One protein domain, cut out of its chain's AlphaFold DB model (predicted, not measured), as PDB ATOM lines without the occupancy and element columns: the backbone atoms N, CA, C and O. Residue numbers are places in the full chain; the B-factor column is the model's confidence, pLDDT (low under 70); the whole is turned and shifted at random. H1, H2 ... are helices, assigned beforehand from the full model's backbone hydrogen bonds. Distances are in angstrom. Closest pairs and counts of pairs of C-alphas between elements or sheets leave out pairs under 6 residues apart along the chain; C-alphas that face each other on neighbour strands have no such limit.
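This is residues 1 to 134 of the 134 residues of an uncharacterized protein of Acidobacteria bacterium 13_2_20CM_2_57_6 (UniProt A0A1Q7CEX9). Long helix H5 is a spine with H3 and H4 packed along one side, and helix H1 crosses near its middle with only its last turns. Residues 1 to 22 stick out as an arm. The printed part has 134 residues with five named helices, H1 to H5 in order, and no named strand: all helix, loose, radius of gyration of the C-alphas 18.6 A, spans 69 by 38 by 21 A.

H1, residues 2 to 30, touches the hub H5, residues 96 to 132, with residues 26 to 30 alone, at a steep tilt of 60 degrees; closest C-alphas Ala 30 and Tyr 112, 4.4 A. H2, residues 36 to 41, touches H5's residues 114 to 118 alone, about perpendicular at 78 degrees; closest C-alphas Val 38 and Asp 118, 6.1 A. H3, residues 53 to 63, H4, residues 74 to 91, and H5 form an up and down bundle, each running against the one before. H4 and H5 are a hairpin, at a shallow tilt of 18 degrees; closest C-alphas Asp 88 and Ala 99, 5.8 A. In the five helices every O i to N i+4 pair is within hydrogen-bond range.

H1, 42.0 A long, begins at C-alpha 2 (52.892, -8.602, 60.986). H5, 54.5 A, ends at C-alpha 132 (30.039, -42.210, 8.104).

The printed part has no cut. The link H2 to H3 is long. Residues 36 to 49 and 67 to 73 are among those under pLDDT 70.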
ATOM      1  N   MET A   1      51.600 -10.493  64.772       74.06
ATOM      2  CA  MET A   1      50.840  -9.367  64.181       74.06
ATOM      3  C   MET A   1      51.200  -9.151  62.711       74.06
ATOM      4  O   MET A   1      50.337  -9.352  61.871       74.06
ATOM      5  N   PHE A   2      52.463  -8.864  62.374       90.31
ATOM      6  CA  PHE A   2      52.892  -8.602  60.986       90.31
ATOM      7  C   PHE A   2      52.630  -9.760  60.002       90.31
ATOM      8  O   PHE A   2      52.063  -9.552  58.936       90.31
ATOM      9  N   SER A   3      52.946 -11.001  60.391       92.62
ATOM     10  CA  SER A   3      52.671 -12.187  59.561       92.62
ATOM     11  C   SER A   3      51.176 -12.378  59.261       92.62
ATOM     12  O   SER A   3      50.818 -12.675  58.125       92.62
ATOM     13  N   ALA A   4      50.295 -12.124  60.235       94.25
ATOM     14  CA  ALA A   4      48.848 -12.221  60.032       94.25
ATOM     15  C   ALA A   4      48.331 -11.153  59.050       94.25
ATOM     16  O   ALA A   4      47.479 -11.449  58.217       94.25
ATOM     17  N   MET A   5      48.880  -9.934  59.099       95.44
ATOM     18  CA  MET A   5      48.552  -8.871  58.141       95.44
ATOM     19  C   MET A   5      49.014  -9.216  56.724       95.44
ATOM     20  O   MET A   5      48.238  -9.074  55.782       95.44
ATOM     21  N   LEU A   6      50.242  -9.721  56.567       95.69
ATOM     22  CA  LEU A   6      50.742 -10.167  55.265       95.69
ATOM     23  C   LEU A   6      49.904 -11.312  54.694       95.69
ATOM     24  O   LEU A   6      49.575 -11.296  53.508       95.69
ATOM     25  N   LEU A   7      49.521 -12.277  55.534       95.06
ATOM     26  CA  LEU A   7      48.642 -13.371  55.132       95.06
ATOM     27  C   LEU A   7      47.283 -12.840  54.658       95.06
ATOM     28  O   LEU A   7      46.829 -13.214  53.580       95.06
ATOM     29  N   ALA A   8      46.665 -11.930  55.415       96.00
ATOM     30  CA  ALA A   8      45.383 -11.333  55.052       96.00
ATOM     31  C   ALA A   8      45.456 -10.580  53.714       96.00
ATOM     32  O   ALA A   8      44.624 -10.807  52.838       96.00
ATOM     33  N   ILE A   9      46.479  -9.743  53.519       95.56
ATOM     34  CA  ILE A   9      46.684  -9.009  52.261       95.56
ATOM     35  C   ILE A   9      46.890  -9.984  51.099       95.56
ATOM     36  O   ILE A   9      46.309  -9.796  50.033       95.56
ATOM     37  N   SER A  10      47.661 -11.051  51.310       95.25
ATOM     38  CA  SER A  10      47.919 -12.064  50.282       95.25
ATOM     39  C   SER A  10      46.640 -12.800  49.880       95.25
ATOM     40  O   SER A  10      46.392 -12.993  48.694       95.25
ATOM     41  N   ILE A  11      45.790 -13.159  50.848       96.25
ATOM     42  CA  ILE A  11      44.485 -13.789  50.595       96.25
ATOM     43  C   ILE A  11      43.567 -12.839  49.813       96.25
ATOM     44  O   ILE A  11      42.932 -13.248  48.838       96.25
ATOM     45  N   VAL A  12      43.511 -11.563  50.198       95.88
ATOM     46  CA  VAL A  12      42.710 -10.556  49.486       95.88
ATOM     47  C   VAL A  12      43.228 -10.363  48.057       95.88
ATOM     48  O   VAL A  12      42.442 -10.383  47.116       95.88
ATOM     49  N   ALA A  13      44.541 -10.255  47.863       94.50
ATOM     50  CA  ALA A  13      45.132 -10.101  46.537       94.50
ATOM     51  C   ALA A  13      44.889 -11.333  45.644       94.50
ATOM     52  O   ALA A  13      44.485 -11.190  44.491       94.50
ATOM     53  N   LEU A  14      45.069 -12.545  46.182       94.69
ATOM     54  CA  LEU A  14      44.820 -13.796  45.457       94.69
ATOM     55  C   LEU A  14      43.347 -13.954  45.076       94.69
ATOM     56  O   LEU A  14      43.046 -14.340  43.949       94.69
ATOM     57  N   SER A  15      42.425 -13.633  45.986       92.69
ATOM     58  CA  SER A  15      40.989 -13.699  45.696       92.69
ATOM     59  C   SER A  15      40.571 -12.682  44.633       92.69
ATOM     60  O   SER A  15      39.846 -13.043  43.706       92.69
ATOM     61  N   GLN A  16      41.081 -11.447  44.691       92.06
ATOM     62  CA  GLN A  16      40.863 -10.451  43.639       92.06
ATOM     63  C   GLN A  16      41.384 -10.946  42.288       92.06
ATOM     64  O   GLN A  16      40.646 -10.926  41.305       92.06
ATOM     65  N   PHE A  17      42.625 -11.437  42.243       93.00
ATOM     66  CA  PHE A  17      43.212 -11.979  41.021       93.00
ATOM     67  C   PHE A  17      42.371 -13.126  40.449       93.00
ATOM     68  O   PHE A  17      42.048 -13.112  39.264       93.00
ATOM     69  N   ALA A  18      41.960 -14.077  41.290       88.06
ATOM     70  CA  ALA A  18      41.141 -15.208  40.872       88.06
ATOM     71  C   ALA A  18      39.798 -14.758  40.274       88.06
ATOM     72  O   ALA A  18      39.403 -15.250  39.217       88.06
ATOM     73  N   LEU A  19      39.121 -13.792  40.904       86.81
ATOM     74  CA  LEU A  19      37.853 -13.247  40.411       86.81
ATOM     75  C   LEU A  19      38.023 -12.519  39.072       86.81
ATOM     76  O   LEU A  19      37.253 -12.764  38.143       86.81
ATOM     77  N   TYR A  20      39.034 -11.657  38.946       88.25
ATOM     78  CA  TYR A  20      39.291 -10.935  37.699       88.25
ATOM     79  C   TYR A  20      39.703 -11.871  36.566       88.25
ATOM     80  O   TYR A  20      39.194 -11.737  35.453       88.25
ATOM     81  N   TYR A  21      40.568 -12.844  36.854       88.38
ATOM     82  CA  TYR A  21      40.981 -13.858  35.892       88.38
ATOM     83  C   TYR A  21      39.785 -14.686  35.414       88.38
ATOM     84  O   TYR A  21      39.570 -14.819  34.211       88.38
ATOM     85  N   TRP A  22      38.956 -15.172  36.341       84.50
ATOM     86  CA  TRP A  22      37.738 -15.911  36.010       84.50
ATOM     87  C   TRP A  22      36.814 -15.102  35.097       84.50
ATOM     88  O   TRP A  22      36.364 -15.599  34.063       84.50
ATOM     89  N   ARG A  23      36.569 -13.831  35.436       84.75
ATOM     90  CA  ARG A  23      35.707 -12.952  34.636       84.75
ATOM     91  C   ARG A  23      36.290 -12.684  33.250       84.75
ATOM     92  O   ARG A  23      35.545 -12.658  32.274       84.75
ATOM     93  N   ALA A  24      37.610 -12.526  33.151       86.19
ATOM     94  CA  ALA A  24      38.305 -12.365  31.878       86.19
ATOM     95  C   ALA A  24      38.172 -13.618  30.998       86.19
ATOM     96  O   ALA A  24      37.878 -13.497  29.812       86.19
ATOM     97  N   VAL A  25      38.308 -14.817  31.573       85.00
ATOM     98  CA  VAL A  25      38.093 -16.084  30.855       85.00
ATOM     99  C   VAL A  25      36.641 -16.214  30.391       85.00
ATOM    100  O   VAL A  25      36.399 -16.551  29.234       85.00
ATOM    101  N   LEU A  26      35.670 -15.909  31.258       82.81
ATOM    102  CA  LEU A  26      34.245 -15.976  30.925       82.81
ATOM    103  C   LEU A  26      33.905 -15.022  29.772       82.81
ATOM    104  O   LEU A  26      33.293 -15.440  28.789       82.81
ATOM    105  N   ALA A  27      34.370 -13.773  29.851       84.38
ATOM    106  CA  ALA A  27      34.205 -12.784  28.791       84.38
ATOM    107  C   ALA A  27      34.930 -13.188  27.497       84.38
ATOM    108  O   ALA A  27      34.381 -13.012  26.411       84.38
ATOM    109  N   GLY A  28      36.126 -13.771  27.601       82.62
ATOM    110  CA  GLY A  28      36.894 -14.256  26.455       82.62
ATOM    111  C   GLY A  28      36.193 -15.394  25.714       82.62
ATOM    112  O   GLY A  28      36.131 -15.381  24.488       82.62
ATOM    113  N   VAL A  29      35.598 -16.345  26.439       81.00
ATOM    114  CA  VAL A  29      34.785 -17.407  25.827       81.00
ATOM    115  C   VAL A  29      33.499 -16.830  25.238       81.00
ATOM    116  O   VAL A  29      33.150 -17.167  24.115       81.00
ATOM    117  N   ALA A  30      32.824 -15.918  25.940       78.31
ATOM    118  CA  ALA A  30      31.608 -15.265  25.452       78.31
ATOM    119  C   ALA A  30      31.830 -14.358  24.222       78.31
ATOM    120  O   ALA A  30      30.864 -14.013  23.543       78.31
ATOM    121  N   ALA A  31      33.072 -13.952  23.945       79.06
ATOM    122  CA  ALA A  31      33.447 -13.190  22.755       79.06
ATOM    123  C   ALA A  31      33.647 -14.067  21.509       79.06
ATOM    124  O   ALA A  31      33.814 -13.536  20.411       79.06
ATOM    125  N   GLN A  32      33.649 -15.395  21.656       78.75
ATOM    126  CA  GLN A  32      33.784 -16.297  20.520       78.75
ATOM    127  C   GLN A  32      32.524 -16.267  19.648       78.75
ATOM    128  O   GLN A  32      31.416 -16.130  20.175       78.75
ATOM    129  N   PRO A  33      32.678 -16.384  18.316       69.88
ATOM    130  CA  PRO A  33      31.537 -16.421  17.417       69.88
ATOM    131  C   PRO A  33      30.683 -17.654  17.725       69.88
ATOM    132  O   PRO A  33      31.204 -18.759  17.864       69.88
ATOM    133  N   VAL A  34      29.374 -17.444  17.842       70.50
ATOM    134  CA  VAL A  34      28.375 -18.507  18.008       70.50
ATOM    135  C   VAL A  34      27.816 -18.832  16.629       70.50
ATOM    136  O   VAL A  34      27.459 -17.908  15.898       70.50
ATOM    137  N   SER A  35      27.725 -20.113  16.265       71.00
ATOM    138  CA  SER A  35      27.115 -20.496  14.990       71.00
ATOM    139  C   SER A  35      25.625 -20.128  14.912       71.00
ATOM    140  O   SER A  35      24.874 -20.255  15.887       71.00
ATOM    141  N   ASP A  36      25.163 -19.734  13.719       68.19
ATOM    142  CA  ASP A  36      23.755 -19.383  13.471       68.19
ATOM    143  C   ASP A  36      22.792 -20.527  13.824       68.19
ATOM    144  O   ASP A  36      21.663 -20.296  14.247       68.19
ATOM    145  N   ARG A  37      23.250 -21.782  13.728       66.56
ATOM    146  CA  ARG A  37      22.450 -22.967  14.075       66.56
ATOM    147  C   ARG A  37      22.067 -22.992  15.552       66.56
ATOM    148  O   ARG A  37      20.942 -23.363  15.878       66.56
ATOM    149  N   VAL A  38      22.972 -22.575  16.436       67.38
ATOM    150  CA  VAL A  38      22.713 -22.519  17.882       67.38
ATOM    151  C   VAL A  38      21.855 -21.312  18.244       67.38
ATOM    152  O   VAL A  38      20.980 -21.424  19.099       67.38
ATOM    153  N   LEU A  39      22.043 -20.184  17.558       68.06
ATOM    154  CA  LEU A  39      21.193 -18.998  17.714       68.06
ATOM    155  C   LEU A  39      19.739 -19.281  17.304       68.06
ATOM    156  O   LEU A  39      18.816 -18.918  18.034       68.06
ATOM    157  N   VAL A  40      19.535 -19.999  16.195       68.50
ATOM    158  CA  VAL A  40      18.209 -20.448  15.737       68.50
ATOM    159  C   VAL A  40      17.608 -21.477  16.700       68.50
ATOM    160  O   VAL A  40      16.449 -21.341  17.086       68.50
ATOM    161  N   ALA A  41      18.386 -22.470  17.149       63.66
ATOM    162  CA  ALA A  41      17.917 -23.486  18.098       63.66
ATOM    163  C   ALA A  41      17.529 -22.898  19.467       63.66
ATOM    164  O   ALA A  41      16.626 -23.403  20.130       63.66
ATOM    165  N   ALA A  42      18.181 -21.812  19.880       62.47
ATOM    166  CA  ALA A  42      17.876 -21.089  21.110       62.47
ATOM    167  C   ALA A  42      16.727 -20.070  20.969       62.47
ATOM    168  O   ALA A  42      16.459 -19.331  21.920       62.47
ATOM    169  N   GLN A  43      16.063 -20.027  19.804       60.28
ATOM    170  CA  GLN A  43      15.002 -19.073  19.463       60.28
ATOM    171  C   GLN A  43      15.415 -17.612  19.700       60.28
ATOM    172  O   GLN A  43      14.634 -16.796  20.190       60.28
ATOM    173  N   VAL A  44      16.666 -17.270  19.381       63.44
ATOM    174  CA  VAL A  44      17.155 -15.894  19.507       63.44
ATOM    175  C   VAL A  44      16.699 -15.103  18.284       63.44
ATOM    176  O   VAL A  44      17.353 -15.101  17.241       63.44
ATOM    177  N   GLU A  45      15.571 -14.408  18.410       51.94
ATOM    178  CA  GLU A  45      15.106 -13.457  17.401       51.94
ATOM    179  C   GLU A  45      16.122 -12.302  17.278       51.94
ATOM    180  O   GLU A  45      16.468 -11.637  18.256       51.94
ATOM    181  N   ASN A  46      16.628 -12.056  16.065       53.25
ATOM    182  CA  ASN A  46      17.544 -10.954  15.719       53.25
ATOM    183  C   ASN A  46      18.984 -11.027  16.272       53.25
ATOM    184  O   ASN A  46      19.669 -10.005  16.328       53.25
ATOM    185  N   GLY A  47      19.468 -12.196  16.708       59.28
ATOM    186  CA  GLY A  47      20.856 -12.356  17.181       59.28
ATOM    187  C   GLY A  47      21.185 -11.614  18.490       59.28
ATOM    188  O   GLY A  47      22.341 -11.577  18.925       59.28
ATOM    189  N   ARG A  48      20.179 -11.024  19.152       61.12
ATOM    190  CA  ARG A  48      20.324 -10.339  20.442       61.12
ATOM    191  C   ARG A  48      20.034 -11.313  21.575       61.12
ATOM    192  O   ARG A  48      18.891 -11.546  21.942       61.12
ATOM    193  N   LEU A  49      21.096 -11.853  22.159       68.00
ATOM    194  CA  LEU A  49      21.008 -12.680  23.361       68.00
ATOM    195  C   LEU A  49      20.528 -11.836  24.548       68.00
ATOM    196  O   LEU A  49      21.246 -10.967  25.035       68.00
ATOM    197  N   THR A  50      19.309 -12.105  25.002       72.88
ATOM    198  CA  THR A  50      18.771 -11.656  26.289       72.88
ATOM    199  C   THR A  50      19.163 -12.616  27.426       72.88
ATOM    200  O   THR A  50      19.450 -13.795  27.181       72.88
ATOM    201  N   PRO A  51      19.146 -12.159  28.692       69.75
ATOM    202  CA  PRO A  51      19.413 -13.001  29.863       69.75
ATOM    203  C   PRO A  51      18.527 -14.241  29.959       69.75
ATOM    204  O   PRO A  51      18.947 -15.272  30.479       69.75
ATOM    205  N   GLN A  52      17.288 -14.135  29.479       73.12
ATOM    206  CA  GLN A  52      16.259 -15.164  29.610       73.12
ATOM    207  C   GLN A  52      16.627 -16.423  28.814       73.12
ATOM    208  O   GLN A  52      16.385 -17.536  29.281       73.12
ATOM    209  N   HIS A  53      17.336 -16.268  27.689       75.56
ATOM    210  CA  HIS A  53      17.809 -17.400  26.890       75.56
ATOM    211  C   HIS A  53      18.870 -18.246  27.598       75.56
ATOM    212  O   HIS A  53      19.126 -19.364  27.156       75.56
ATOM    213  N   PHE A  54      19.476 -17.777  28.699       77.44
ATOM    214  CA  PHE A  54      20.439 -18.586  29.449       77.44
ATOM    215  C   PHE A  54      19.826 -19.909  29.921       77.44
ATOM    216  O   PHE A  54      20.486 -20.939  29.837       77.44
ATOM    217  N   GLN A  55      18.573 -19.908  30.387       77.12
ATOM    218  CA  GLN A  55      17.923 -21.135  30.859       77.12
ATOM    219  C   GLN A  55      17.636 -22.103  29.708       77.12
ATOM    220  O   GLN A  55      17.916 -23.292  29.834       77.12
ATOM    221  N   THR A  56      17.160 -21.590  28.572       78.50
ATOM    222  CA  THR A  56      16.922 -22.381  27.358       78.50
ATOM    223  C   THR A  56      18.220 -22.987  26.826       78.50
ATOM    224  O   THR A  56      18.280 -24.181  26.550       78.50
ATOM    225  N   LEU A  57      19.294 -22.194  26.757       79.06
ATOM    226  CA  LEU A  57      20.622 -22.642  26.333       79.06
ATOM    227  C   LEU A  57      21.238 -23.644  27.310       79.06
ATOM    228  O   LEU A  57      21.861 -24.615  26.895       79.06
ATOM    229  N   ALA A  58      21.047 -23.432  28.610       77.00
ATOM    230  CA  ALA A  58      21.474 -24.364  29.640       77.00
ATOM    231  C   ALA A  58      20.717 -25.699  29.543       77.00
ATOM    232  O   ALA A  58      21.338 -26.747  29.690       77.00
ATOM    233  N   GLY A  59      19.416 -25.676  29.241       76.44
ATOM    234  CA  GLY A  59      18.636 -26.885  28.967       76.44
ATOM    235  C   GLY A  59      19.090 -27.594  27.689       76.44
ATOM    236  O   GLY A  59      19.269 -28.807  27.687       76.44
ATOM    237  N   LEU A  60      19.372 -26.843  26.621       76.62
ATOM    238  CA  LEU A  60      19.908 -27.388  25.370       76.62
ATOM    239  C   LEU A  60      21.300 -28.017  25.559       76.62
ATOM    240  O   LEU A  60      21.621 -29.036  24.946       76.62
ATOM    241  N   HIS A  61      22.111 -27.445  26.450       77.12
ATOM    242  CA  HIS A  61      23.390 -28.013  26.860       77.12
ATOM    243  C   HIS A  61      23.229 -29.339  27.610       77.12
ATOM    244  O   HIS A  61      24.027 -30.248  27.392       77.12
ATOM    245  N   ASP A  62      22.210 -29.448  28.467       76.69
ATOM    246  CA  ASP A  62      21.911 -30.667  29.225       76.69
ATOM    247  C   ASP A  62      21.320 -31.769  28.313       76.69
ATOM    248  O   ASP A  62      21.519 -32.954  28.569       76.69
ATOM    249  N   LEU A  63      20.649 -31.389  27.217       75.25
ATOM    250  CA  LEU A  63      20.120 -32.306  26.195       75.25
ATOM    251  C   LEU A  63      21.182 -32.791  25.194       75.25
ATOM    252  O   LEU A  63      21.039 -33.875  24.631       75.25
ATOM    253  N   THR A  64      22.233 -32.002  24.944       70.06
ATOM    254  CA  THR A  64      23.312 -32.389  24.024       70.06
ATOM    255  C   THR A  64      24.284 -33.348  24.724       70.06
ATOM    256  O   THR A  64      24.940 -32.929  25.684       70.06
ATOM    257  N   PRO A  65      24.437 -34.602  24.253       68.00
ATOM    258  CA  PRO A  65      25.319 -35.572  24.891       68.00
ATOM    259  C   PRO A  65      26.774 -35.089  24.877       68.00
ATOM    260  O   PRO A  65      27.285 -34.588  23.870       68.00
ATOM    261  N   ASP A  66      27.432 -35.223  26.029       70.06
ATOM    262  CA  ASP A  66      28.825 -34.828  26.201       70.06
ATOM    263  C   ASP A  66      29.752 -35.960  25.748       70.06
ATOM    264  O   ASP A  66      29.769 -37.033  26.349       70.06
ATOM    265  N   LEU A  67      30.545 -35.717  24.702       65.38
ATOM    266  CA  LEU A  67      31.603 -36.644  24.290       65.38
ATOM    267  C   LEU A  67      32.778 -36.648  25.281       65.38
ATOM    268  O   LEU A  67      33.546 -37.606  25.315       65.38
ATOM    269  N   TYR A  68      32.937 -35.584  26.080       66.31
ATOM    270  CA  TYR A  68      34.060 -35.399  26.999       66.31
ATOM    271  C   TYR A  68      33.562 -34.984  28.393       66.31
ATOM    272  O   TYR A  68      33.612 -33.798  28.734       66.31
ATOM    273  N   PRO A  69      33.171 -35.947  29.253       59.91
ATOM    274  CA  PRO A  69      32.459 -35.693  30.514       59.91
ATOM    275  C   PRO A  69      33.204 -34.803  31.525       59.91
ATOM    276  O   PRO A  69      32.607 -34.313  32.479       59.91
ATOM    277  N   ASN A  70      34.502 -34.551  31.327       57.28
ATOM    278  CA  ASN A  70      35.339 -33.784  32.251       57.28
ATOM    279  C   ASN A  70      35.462 -32.281  31.906       57.28
ATOM    280  O   ASN A  70      36.258 -31.574  32.518       57.28
ATOM    281  N   ARG A  71      34.724 -31.771  30.903       59.34
ATOM    282  CA  ARG A  71      34.829 -30.368  30.432       59.34
ATOM    283  C   ARG A  71      33.615 -29.479  30.738       59.34
ATOM    284  O   ARG A  71      33.551 -28.349  30.249       59.34
ATOM    285  N   SER A  72      32.668 -29.934  31.558       60.25
ATOM    286  CA  SER A  72      31.431 -29.189  31.844       60.25
ATOM    287  C   SER A  72      31.650 -27.999  32.798       60.25
ATOM    288  O   SER A  72      31.337 -28.039  33.986       60.25
ATOM    289  N   GLY A  73      32.181 -26.890  32.270       65.81
ATOM    290  CA  GLY A  73      32.324 -25.610  32.985       65.81
ATOM    291  C   GLY A  73      31.006 -24.848  33.189       65.81
ATOM    292  O   GLY A  73      30.975 -23.824  33.873       65.81
ATOM    293  N   LEU A  74      29.900 -25.340  32.618       77.44
ATOM    294  CA  LEU A  74      28.611 -24.648  32.636       77.44
ATOM    295  C   LEU A  74      27.980 -24.610  34.037       77.44
ATOM    296  O   LEU A  74      27.218 -23.693  34.335       77.44
ATOM    297  N   GLY A  75      28.329 -25.557  34.917       78.44
ATOM    298  CA  GLY A  75      27.837 -25.604  36.299       78.44
ATOM    299  C   GLY A  75      28.249 -24.383  37.129       78.44
ATOM    300  O   GLY A  75      27.405 -23.771  37.784       78.44
ATOM    301  N   LEU A  76      29.519 -23.970  37.036       80.12
ATOM    302  CA  LEU A  76      30.025 -22.764  37.706       80.12
ATOM    303  C   LEU A  76      29.348 -21.498  37.167       80.12
ATOM    304  O   LEU A  76      28.929 -20.640  37.943       80.12
ATOM    305  N   VAL A  77      29.163 -21.409  35.847       83.31
ATOM    306  CA  VAL A  77      28.465 -20.276  35.216       83.31
ATOM    307  C   VAL A  77      26.980 -20.249  35.600       83.31
ATOM    308  O   VAL A  77      26.426 -19.177  35.828       83.31
ATOM    309  N   ARG A  78      26.334 -21.411  35.768       82.88
ATOM    310  CA  ARG A  78      24.948 -21.529  36.252       82.88
ATOM    311  C   ARG A  78      24.807 -21.049  37.696       82.88
ATOM    312  O   ARG A  78      23.853 -20.331  38.001       82.88
ATOM    313  N   ALA A  79      25.750 -21.400  38.570       83.19
ATOM    314  CA  ALA A  79      25.794 -20.879  39.935       83.19
ATOM    315  C   ALA A  79      26.001 -19.355  39.943       83.19
ATOM    316  O   ALA A  79      25.279 -18.639  40.637       83.19
ATOM    317  N   TYR A  80      26.913 -18.853  39.107       85.19
ATOM    318  CA  TYR A  80      27.178 -17.422  38.968       85.19
ATOM    319  C   TYR A  80      25.954 -16.637  38.473       85.19
ATOM    320  O   TYR A  80      25.582 -15.631  39.074       85.19
ATOM    321  N   TYR A  81      25.256 -17.138  37.448       84.50
ATOM    322  CA  TYR A  81      24.019 -16.537  36.945       84.50
ATOM    323  C   TYR A  81      22.944 -16.433  38.036       84.50
ATOM    324  O   TYR A  81      22.302 -15.393  38.172       84.50
ATOM    325  N   ARG A  82      22.768 -17.487  38.849       85.69
ATOM    326  CA  ARG A  82      21.817 -17.477  39.973       85.69
ATOM    327  C   ARG A  82      22.212 -16.476  41.057       85.69
ATOM    328  O   ARG A  82      21.333 -15.808  41.592       85.69
ATOM    329  N   LEU A  83      23.505 -16.348  41.361       86.00
ATOM    330  CA  LEU A  83      23.999 -15.351  42.312       86.00
ATOM    331  C   LEU A  83      23.715 -13.927  41.829       86.00
ATOM    332  O   LEU A  83      23.191 -13.129  42.598       86.00
ATOM    333  N   ILE A  84      23.998 -13.621  40.559       85.94
ATOM    334  CA  ILE A  84      23.703 -12.301  39.982       85.94
ATOM    335  C   ILE A  84      22.200 -12.034  39.983       85.94
ATOM    336  O   ILE A  84      21.782 -10.949  40.365       85.94
ATOM    337  N   GLN A  85      21.384 -13.017  39.596       85.12
ATOM    338  CA  GLN A  85      19.929 -12.884  39.616       85.12
ATOM    339  C   GLN A  85      19.393 -12.632  41.032       85.12
ATOM    340  O   GLN A  85      18.492 -11.817  41.207       85.12
ATOM    341  N   GLY A  86      19.949 -13.306  42.042       84.69
ATOM    342  CA  GLY A  86      19.616 -13.050  43.441       84.69
ATOM    343  C   GLY A  86      20.020 -11.639  43.865       84.69
ATOM    344  O   GLY A  86      19.194 -10.902  44.391       84.69
ATOM    345  N   LEU A  87      21.262 -11.233  43.586       85.12
ATOM    346  CA  LEU A  87      21.751  -9.884  43.892       85.12
ATOM    347  C   LEU A  87      20.884  -8.803  43.241       85.12
ATOM    348  O   LEU A  87      20.552  -7.823  43.896       85.12
ATOM    349  N   ASP A  88      20.485  -9.001  41.991       85.81
ATOM    350  CA  ASP A  88      19.596  -8.101  41.261       85.81
ATOM    351  C   ASP A  88      18.213  -7.993  41.918       85.81
ATOM    352  O   ASP A  88      17.729  -6.894  42.159       85.81
ATOM    353  N   ALA A  89      17.618  -9.119  42.322       83.31
ATOM    354  CA  ALA A  89      16.331  -9.122  43.016       83.31
ATOM    355  C   ALA A  89      16.386  -8.433  44.394       83.31
ATOM    356  O   ALA A  89      15.417  -7.804  44.805       83.31
ATOM    357  N   PHE A  90      17.512  -8.533  45.109       84.25
ATOM    358  CA  PHE A  90      17.663  -7.936  46.443       84.25
ATOM    359  C   PHE A  90      18.138  -6.474  46.425       84.25
ATOM    360  O   PHE A  90      17.796  -5.706  47.324       84.25
ATOM    361  N   LEU A  91      18.974  -6.092  45.458       83.00
ATOM    362  CA  LEU A  91      19.671  -4.799  45.434       83.00
ATOM    363  C   LEU A  91      19.293  -3.928  44.232       83.00
ATOM    364  O   LEU A  91      19.525  -2.720  44.283       83.00
ATOM    365  N   GLY A  92      18.712  -4.503  43.178       74.94
ATOM    366  CA  GLY A  92      18.338  -3.795  41.953       74.94
ATOM    367  C   GLY A  92      17.257  -2.741  42.185       74.94
ATOM    368  O   GLY A  92      17.347  -1.651  41.625       74.94
ATOM    369  N   GLU A  93      16.312  -2.995  43.098       77.75
ATOM    370  CA  GLU A  93      15.313  -1.991  43.504       77.75
ATOM    371  C   GLU A  93      15.940  -0.789  44.224       77.75
ATOM    372  O   GLU A  93      15.428   0.326  44.156       77.75
ATOM    373  N   ARG A  94      17.069  -0.996  44.912       80.38
ATOM    374  CA  ARG A  94      17.760   0.052  45.675       80.38
ATOM    375  C   ARG A  94      18.788   0.815  44.853       80.38
ATOM    376  O   ARG A  94      19.047   1.979  45.144       80.38
ATOM    377  N   ILE A  95      19.424   0.155  43.888       84.38
ATOM    378  CA  ILE A  95      20.563   0.699  43.151       84.38
ATOM    379  C   ILE A  95      20.374   0.398  41.655       84.38
ATOM    380  O   ILE A  95      20.708  -0.697  41.195       84.38
ATOM    381  N   PRO A  96      19.926   1.377  40.849       82.62
ATOM    382  CA  PRO A  96      19.658   1.158  39.426       82.62
ATOM    383  C   PRO A  96      20.925   0.827  38.620       82.62
ATOM    384  O   PRO A  96      20.856   0.145  37.601       82.62
ATOM    385  N   SER A  97      22.109   1.253  39.078       84.19
ATOM    386  CA  SER A  97      23.378   0.887  38.435       84.19
ATOM    387  C   SER A  97      23.716  -0.599  38.585       84.19
ATOM    388  O   SER A  97      24.336  -1.164  37.681       84.19
ATOM    389  N   LEU A  98      23.274  -1.251  39.671       82.12
ATOM    390  CA  LEU A  98      23.419  -2.697  39.840       82.12
ATOM    391  C   LEU A  98      22.514  -3.454  38.874       82.12
ATOM    392  O   LEU A  98      22.980  -4.431  38.302       82.12
ATOM    393  N   ALA A  99      21.295  -2.968  38.624       80.56
ATOM    394  CA  ALA A  99      20.376  -3.582  37.666       80.56
ATOM    395  C   ALA A  99      20.905  -3.535  36.222       80.56
ATOM    396  O   ALA A  99      20.843  -4.506  35.474       80.56
ATOM    397  N   VAL A 100      21.517  -2.416  35.820       85.44
ATOM    398  CA  VAL A 100      22.138  -2.315  34.486       85.44
ATOM    399  C   VAL A 100      23.377  -3.208  34.372       85.44
ATOM    400  O   VAL A 100      23.650  -3.774  33.309       85.44
ATOM    401  N   TRP A 101      24.161  -3.329  35.446       87.19
ATOM    402  CA  TRP A 101      25.340  -4.191  35.469       87.19
ATOM    403  C   TRP A 101      24.968  -5.681  35.476       87.19
ATOM    404  O   TRP A 101      25.536  -6.446  34.695       87.19
ATOM    405  N   SER A 102      23.994  -6.080  36.297       83.94
ATOM    406  CA  SER A 102      23.513  -7.459  36.417       83.94
ATOM    407  C   SER A 102      22.966  -7.963  35.081       83.94
ATOM    408  O   SER A 102      23.313  -9.061  34.649       83.94
ATOM    409  N   GLU A 103      22.203  -7.128  34.373       84.88
ATOM    410  CA  GLU A 103      21.669  -7.412  33.043       84.88
ATOM    411  C   GLU A 103      22.795  -7.713  32.039       84.88
ATOM    412  O   GLU A 103      22.793  -8.754  31.375       84.88
ATOM    413  N   ARG A 104      23.819  -6.850  31.978       83.06
ATOM    414  CA  ARG A 104      24.987  -7.049  31.098       83.06
ATOM    415  C   ARG A 104      25.736  -8.340  31.422       83.06
ATOM    416  O   ARG A 104      26.130  -9.068  30.509       83.06
ATOM    417  N   GLU A 105      25.921  -8.635  32.704       84.81
ATOM    418  CA  GLU A 105      26.644  -9.829  33.142       84.81
ATOM    419  C   GLU A 105      25.860 -11.115  32.842       84.81
ATOM    420  O   GLU A 105      26.427 -12.136  32.440       84.81
ATOM    421  N   ARG A 106      24.529 -11.069  32.944       82.81
ATOM    422  CA  ARG A 106      23.659 -12.193  32.583       82.81
ATOM    423  C   ARG A 106      23.628 -12.443  31.074       82.81
ATOM    424  O   ARG A 106      23.608 -13.605  30.667       82.81
ATOM    425  N   VAL A 107      23.711 -11.400  30.247       83.69
ATOM    426  CA  VAL A 107      23.897 -11.544  28.790       83.69
ATOM    427  C   VAL A 107      25.236 -12.216  28.462       83.69
ATOM    428  O   VAL A 107      25.288 -13.087  27.591       83.69
ATOM    429  N   LEU A 108      26.317 -11.880  29.177       83.50
ATOM    430  CA  LEU A 108      27.605 -12.572  29.033       83.50
ATOM    431  C   LEU A 108      27.499 -14.061  29.390       83.50
ATOM    432  O   LEU A 108      28.019 -14.903  28.656       83.50
ATOM    433  N   CYS A 109      26.773 -14.405  30.457       83.75
ATOM    434  CA  CYS A 109      26.505 -15.801  30.818       83.75
ATOM    435  C   CYS A 109      25.707 -16.536  29.725       83.75
ATOM    436  O   CYS A 109      26.033 -17.678  29.396       83.75
ATOM    437  N   ALA A 110      24.698 -15.887  29.131       83.00
ATOM    438  CA  ALA A 110      23.933 -16.434  28.005       83.00
ATOM    439  C   ALA A 110      24.828 -16.707  26.786       83.00
ATOM    440  O   ALA A 110      24.786 -17.799  26.224       83.00
ATOM    441  N   ARG A 111      25.709 -15.765  26.429       81.56
ATOM    442  CA  ARG A 111      26.709 -15.953  25.363       81.56
ATOM    443  C   ARG A 111      27.659 -17.108  25.645       81.56
ATOM    444  O   ARG A 111      27.872 -17.942  24.771       81.56
ATOM    445  N   TYR A 112      28.187 -17.192  26.864       83.62
ATOM    446  CA  TYR A 112      29.046 -18.303  27.271       83.62
ATOM    447  C   TYR A 112      28.345 -19.656  27.081       83.62
ATOM    448  O   TYR A 112      28.931 -20.593  26.538       83.62
ATOM    449  N   ALA A 113      27.079 -19.754  27.501       83.19
ATOM    450  CA  ALA A 113      26.296 -20.974  27.344       83.19
ATOM    451  C   ALA A 113      26.086 -21.335  25.868       83.19
ATOM    452  O   ALA A 113      26.271 -22.493  25.502       83.19
ATOM    453  N   ALA A 114      25.784 -20.353  25.014       82.81
ATOM    454  CA  ALA A 114      25.641 -20.566  23.576       82.81
ATOM    455  C   ALA A 114      26.925 -21.115  22.936       82.81
ATOM    456  O   ALA A 114      26.874 -22.111  22.220       82.81
ATOM    457  N   VAL A 115      28.085 -20.535  23.260       83.62
ATOM    458  CA  VAL A 115      29.386 -21.021  22.766       83.62
ATOM    459  C   VAL A 115      29.656 -22.456  23.223       83.62
ATOM    460  O   VAL A 115      30.175 -23.266  22.457       83.62
ATOM    461  N   GLN A 116      29.295 -22.809  24.459       82.69
ATOM    462  CA  GLN A 116      29.484 -24.178  24.944       82.69
ATOM    463  C   GLN A 116      28.563 -25.195  24.271       82.69
ATOM    464  O   GLN A 116      28.996 -26.312  23.984       82.69
ATOM    465  N   VAL A 117      27.309 -24.828  24.009       82.19
ATOM    466  CA  VAL A 117      26.399 -25.665  23.216       82.19
ATOM    467  C   VAL A 117      26.957 -25.862  21.807       82.19
ATOM    468  O   VAL A 117      27.015 -26.995  21.337       82.19
ATOM    469  N   ASP A 118      27.440 -24.794  21.169       82.88
ATOM    470  CA  ASP A 118      28.006 -24.851  19.818       82.88
ATOM    471  C   ASP A 118      29.225 -25.770  19.735       82.88
ATOM    472  O   ASP A 118      29.298 -26.641  18.871       82.88
ATOM    473  N   ARG A 119      30.141 -25.673  20.703       82.12
ATOM    474  CA  ARG A 119      31.304 -26.568  20.791       82.12
ATOM    475  C   ARG A 119      30.915 -28.034  20.927       82.12
ATOM    476  O   ARG A 119      31.519 -28.885  20.277       82.12
ATOM    477  N   ARG A 120      29.925 -28.344  21.771       80.75
ATOM    478  CA  ARG A 120      29.434 -29.723  21.919       80.75
ATOM    479  C   ARG A 120      28.760 -30.215  20.647       80.75
ATOM    480  O   ARG A 120      28.972 -31.362  20.262       80.75
ATOM    481  N   LEU A 121      27.974 -29.367  19.991       81.88
ATOM    482  CA  LEU A 121      27.313 -29.708  18.739       81.88
ATOM    483  C   LEU A 121      28.332 -29.997  17.631       81.88
ATOM    484  O   LEU A 121      28.220 -31.022  16.967       81.88
ATOM    485  N   GLN A 122      29.347 -29.145  17.470       83.81
ATOM    486  CA  GLN A 122      30.426 -29.353  16.497       83.81
ATOM    487  C   GLN A 122      31.171 -30.666  16.758       83.81
ATOM    488  O   GLN A 122      31.286 -31.481  15.851       83.81
ATOM    489  N   ALA A 123      31.552 -30.943  18.010       83.88
ATOM    490  CA  ALA A 123      32.211 -32.202  18.362       83.88
ATOM    491  C   ALA A 123      31.352 -33.445  18.042       83.88
ATOM    492  O   ALA A 123      31.870 -34.456  17.570       83.88
ATOM    493  N   ASN A 124      30.035 -33.371  18.270       83.94
ATOM    494  CA  ASN A 124      29.100 -34.438  17.898       83.94
ATOM    495  C   ASN A 124      29.015 -34.618  16.372       83.94
ATOM    496  O   ASN A 124      28.990 -35.749  15.885       83.94
ATOM    497  N   LEU A 125      28.963 -33.517  15.614       85.06
ATOM    498  CA  LEU A 125      28.904 -33.550  14.150       85.06
ATOM    499  C   LEU A 125      30.186 -34.124  13.541       85.06
ATOM    500  O   LEU A 125      30.096 -34.942  12.627       85.06
ATOM    501  N   ASP A 126      31.350 -33.753  14.073       87.44
ATOM    502  CA  ASP A 126      32.648 -34.265  13.627       87.44
ATOM    503  C   ASP A 126      32.766 -35.774  13.880       87.44
ATOM    504  O   ASP A 126      33.176 -36.529  12.995       87.44
ATOM    505  N   LEU A 127      32.320 -36.245  15.053       86.19
ATOM    506  CA  LEU A 127      32.259 -37.679  15.342       86.19
ATOM    507  C   LEU A 127      31.312 -38.398  14.371       86.19
ATOM    508  O   LEU A 127      31.689 -39.409  13.779       86.19
ATOM    509  N   ALA A 128      30.103 -37.875  14.162       87.25
ATOM    510  CA  ALA A 128      29.136 -38.476  13.247       87.25
ATOM    511  C   ALA A 128      29.647 -38.520  11.796       87.25
ATOM    512  O   ALA A 128      29.379 -39.485  11.082       87.25
ATOM    513  N   ALA A 129      30.392 -37.499  11.362       89.38
ATOM    514  CA  ALA A 129      31.044 -37.484  10.059       89.38
ATOM    515  C   ALA A 129      32.123 -38.573   9.963       89.38
ATOM    516  O   ALA A 129      32.118 -39.327   8.991       89.38
ATOM    517  N   SER A 130      32.970 -38.718  10.990       89.81
ATOM    518  CA  SER A 130      34.018 -39.750  11.023       89.81
ATOM    519  C   SER A 130      33.451 -41.172  10.937       89.81
ATOM    520  O   SER A 130      33.970 -41.999  10.191       89.81
ATOM    521  N   LEU A 131      32.327 -41.431  11.616       89.44
ATOM    522  CA  LEU A 131      31.649 -42.728  11.592       89.44
ATOM    523  C   LEU A 131      31.006 -43.045  10.235       89.44
ATOM    524  O   LEU A 131      30.861 -44.212   9.903       89.44
ATOM    525  N   ARG A 132      30.604 -42.030   9.457       87.75
ATOM    526  CA  ARG A 132      30.039 -42.210   8.104       87.75
ATOM    527  C   ARG A 132      31.098 -42.378   7.018       87.75
ATOM    528  O   ARG A 132      30.761 -42.810   5.922       87.75
ATOM    529  N   SER A 133      32.336 -41.970   7.289       83.25
ATOM    530  CA  SER A 133      33.472 -42.132   6.375       83.25
ATOM    531  C   SER A 133      34.208 -43.471   6.529       83.25
ATOM    532  O   SER A 133      35.170 -43.702   5.797       83.25
ATOM    533  N   CYS A 134      33.778 -44.323   7.465       62.59
ATOM    534  CA  CYS A 134      34.227 -45.708   7.632       62.59
ATOM    535  C   CYS A 134      33.243 -46.678   6.972       62.59
ATOM    536  O   CYS A 134      33.728 -47.687   6.419       62.59
TER     537      CYS A 134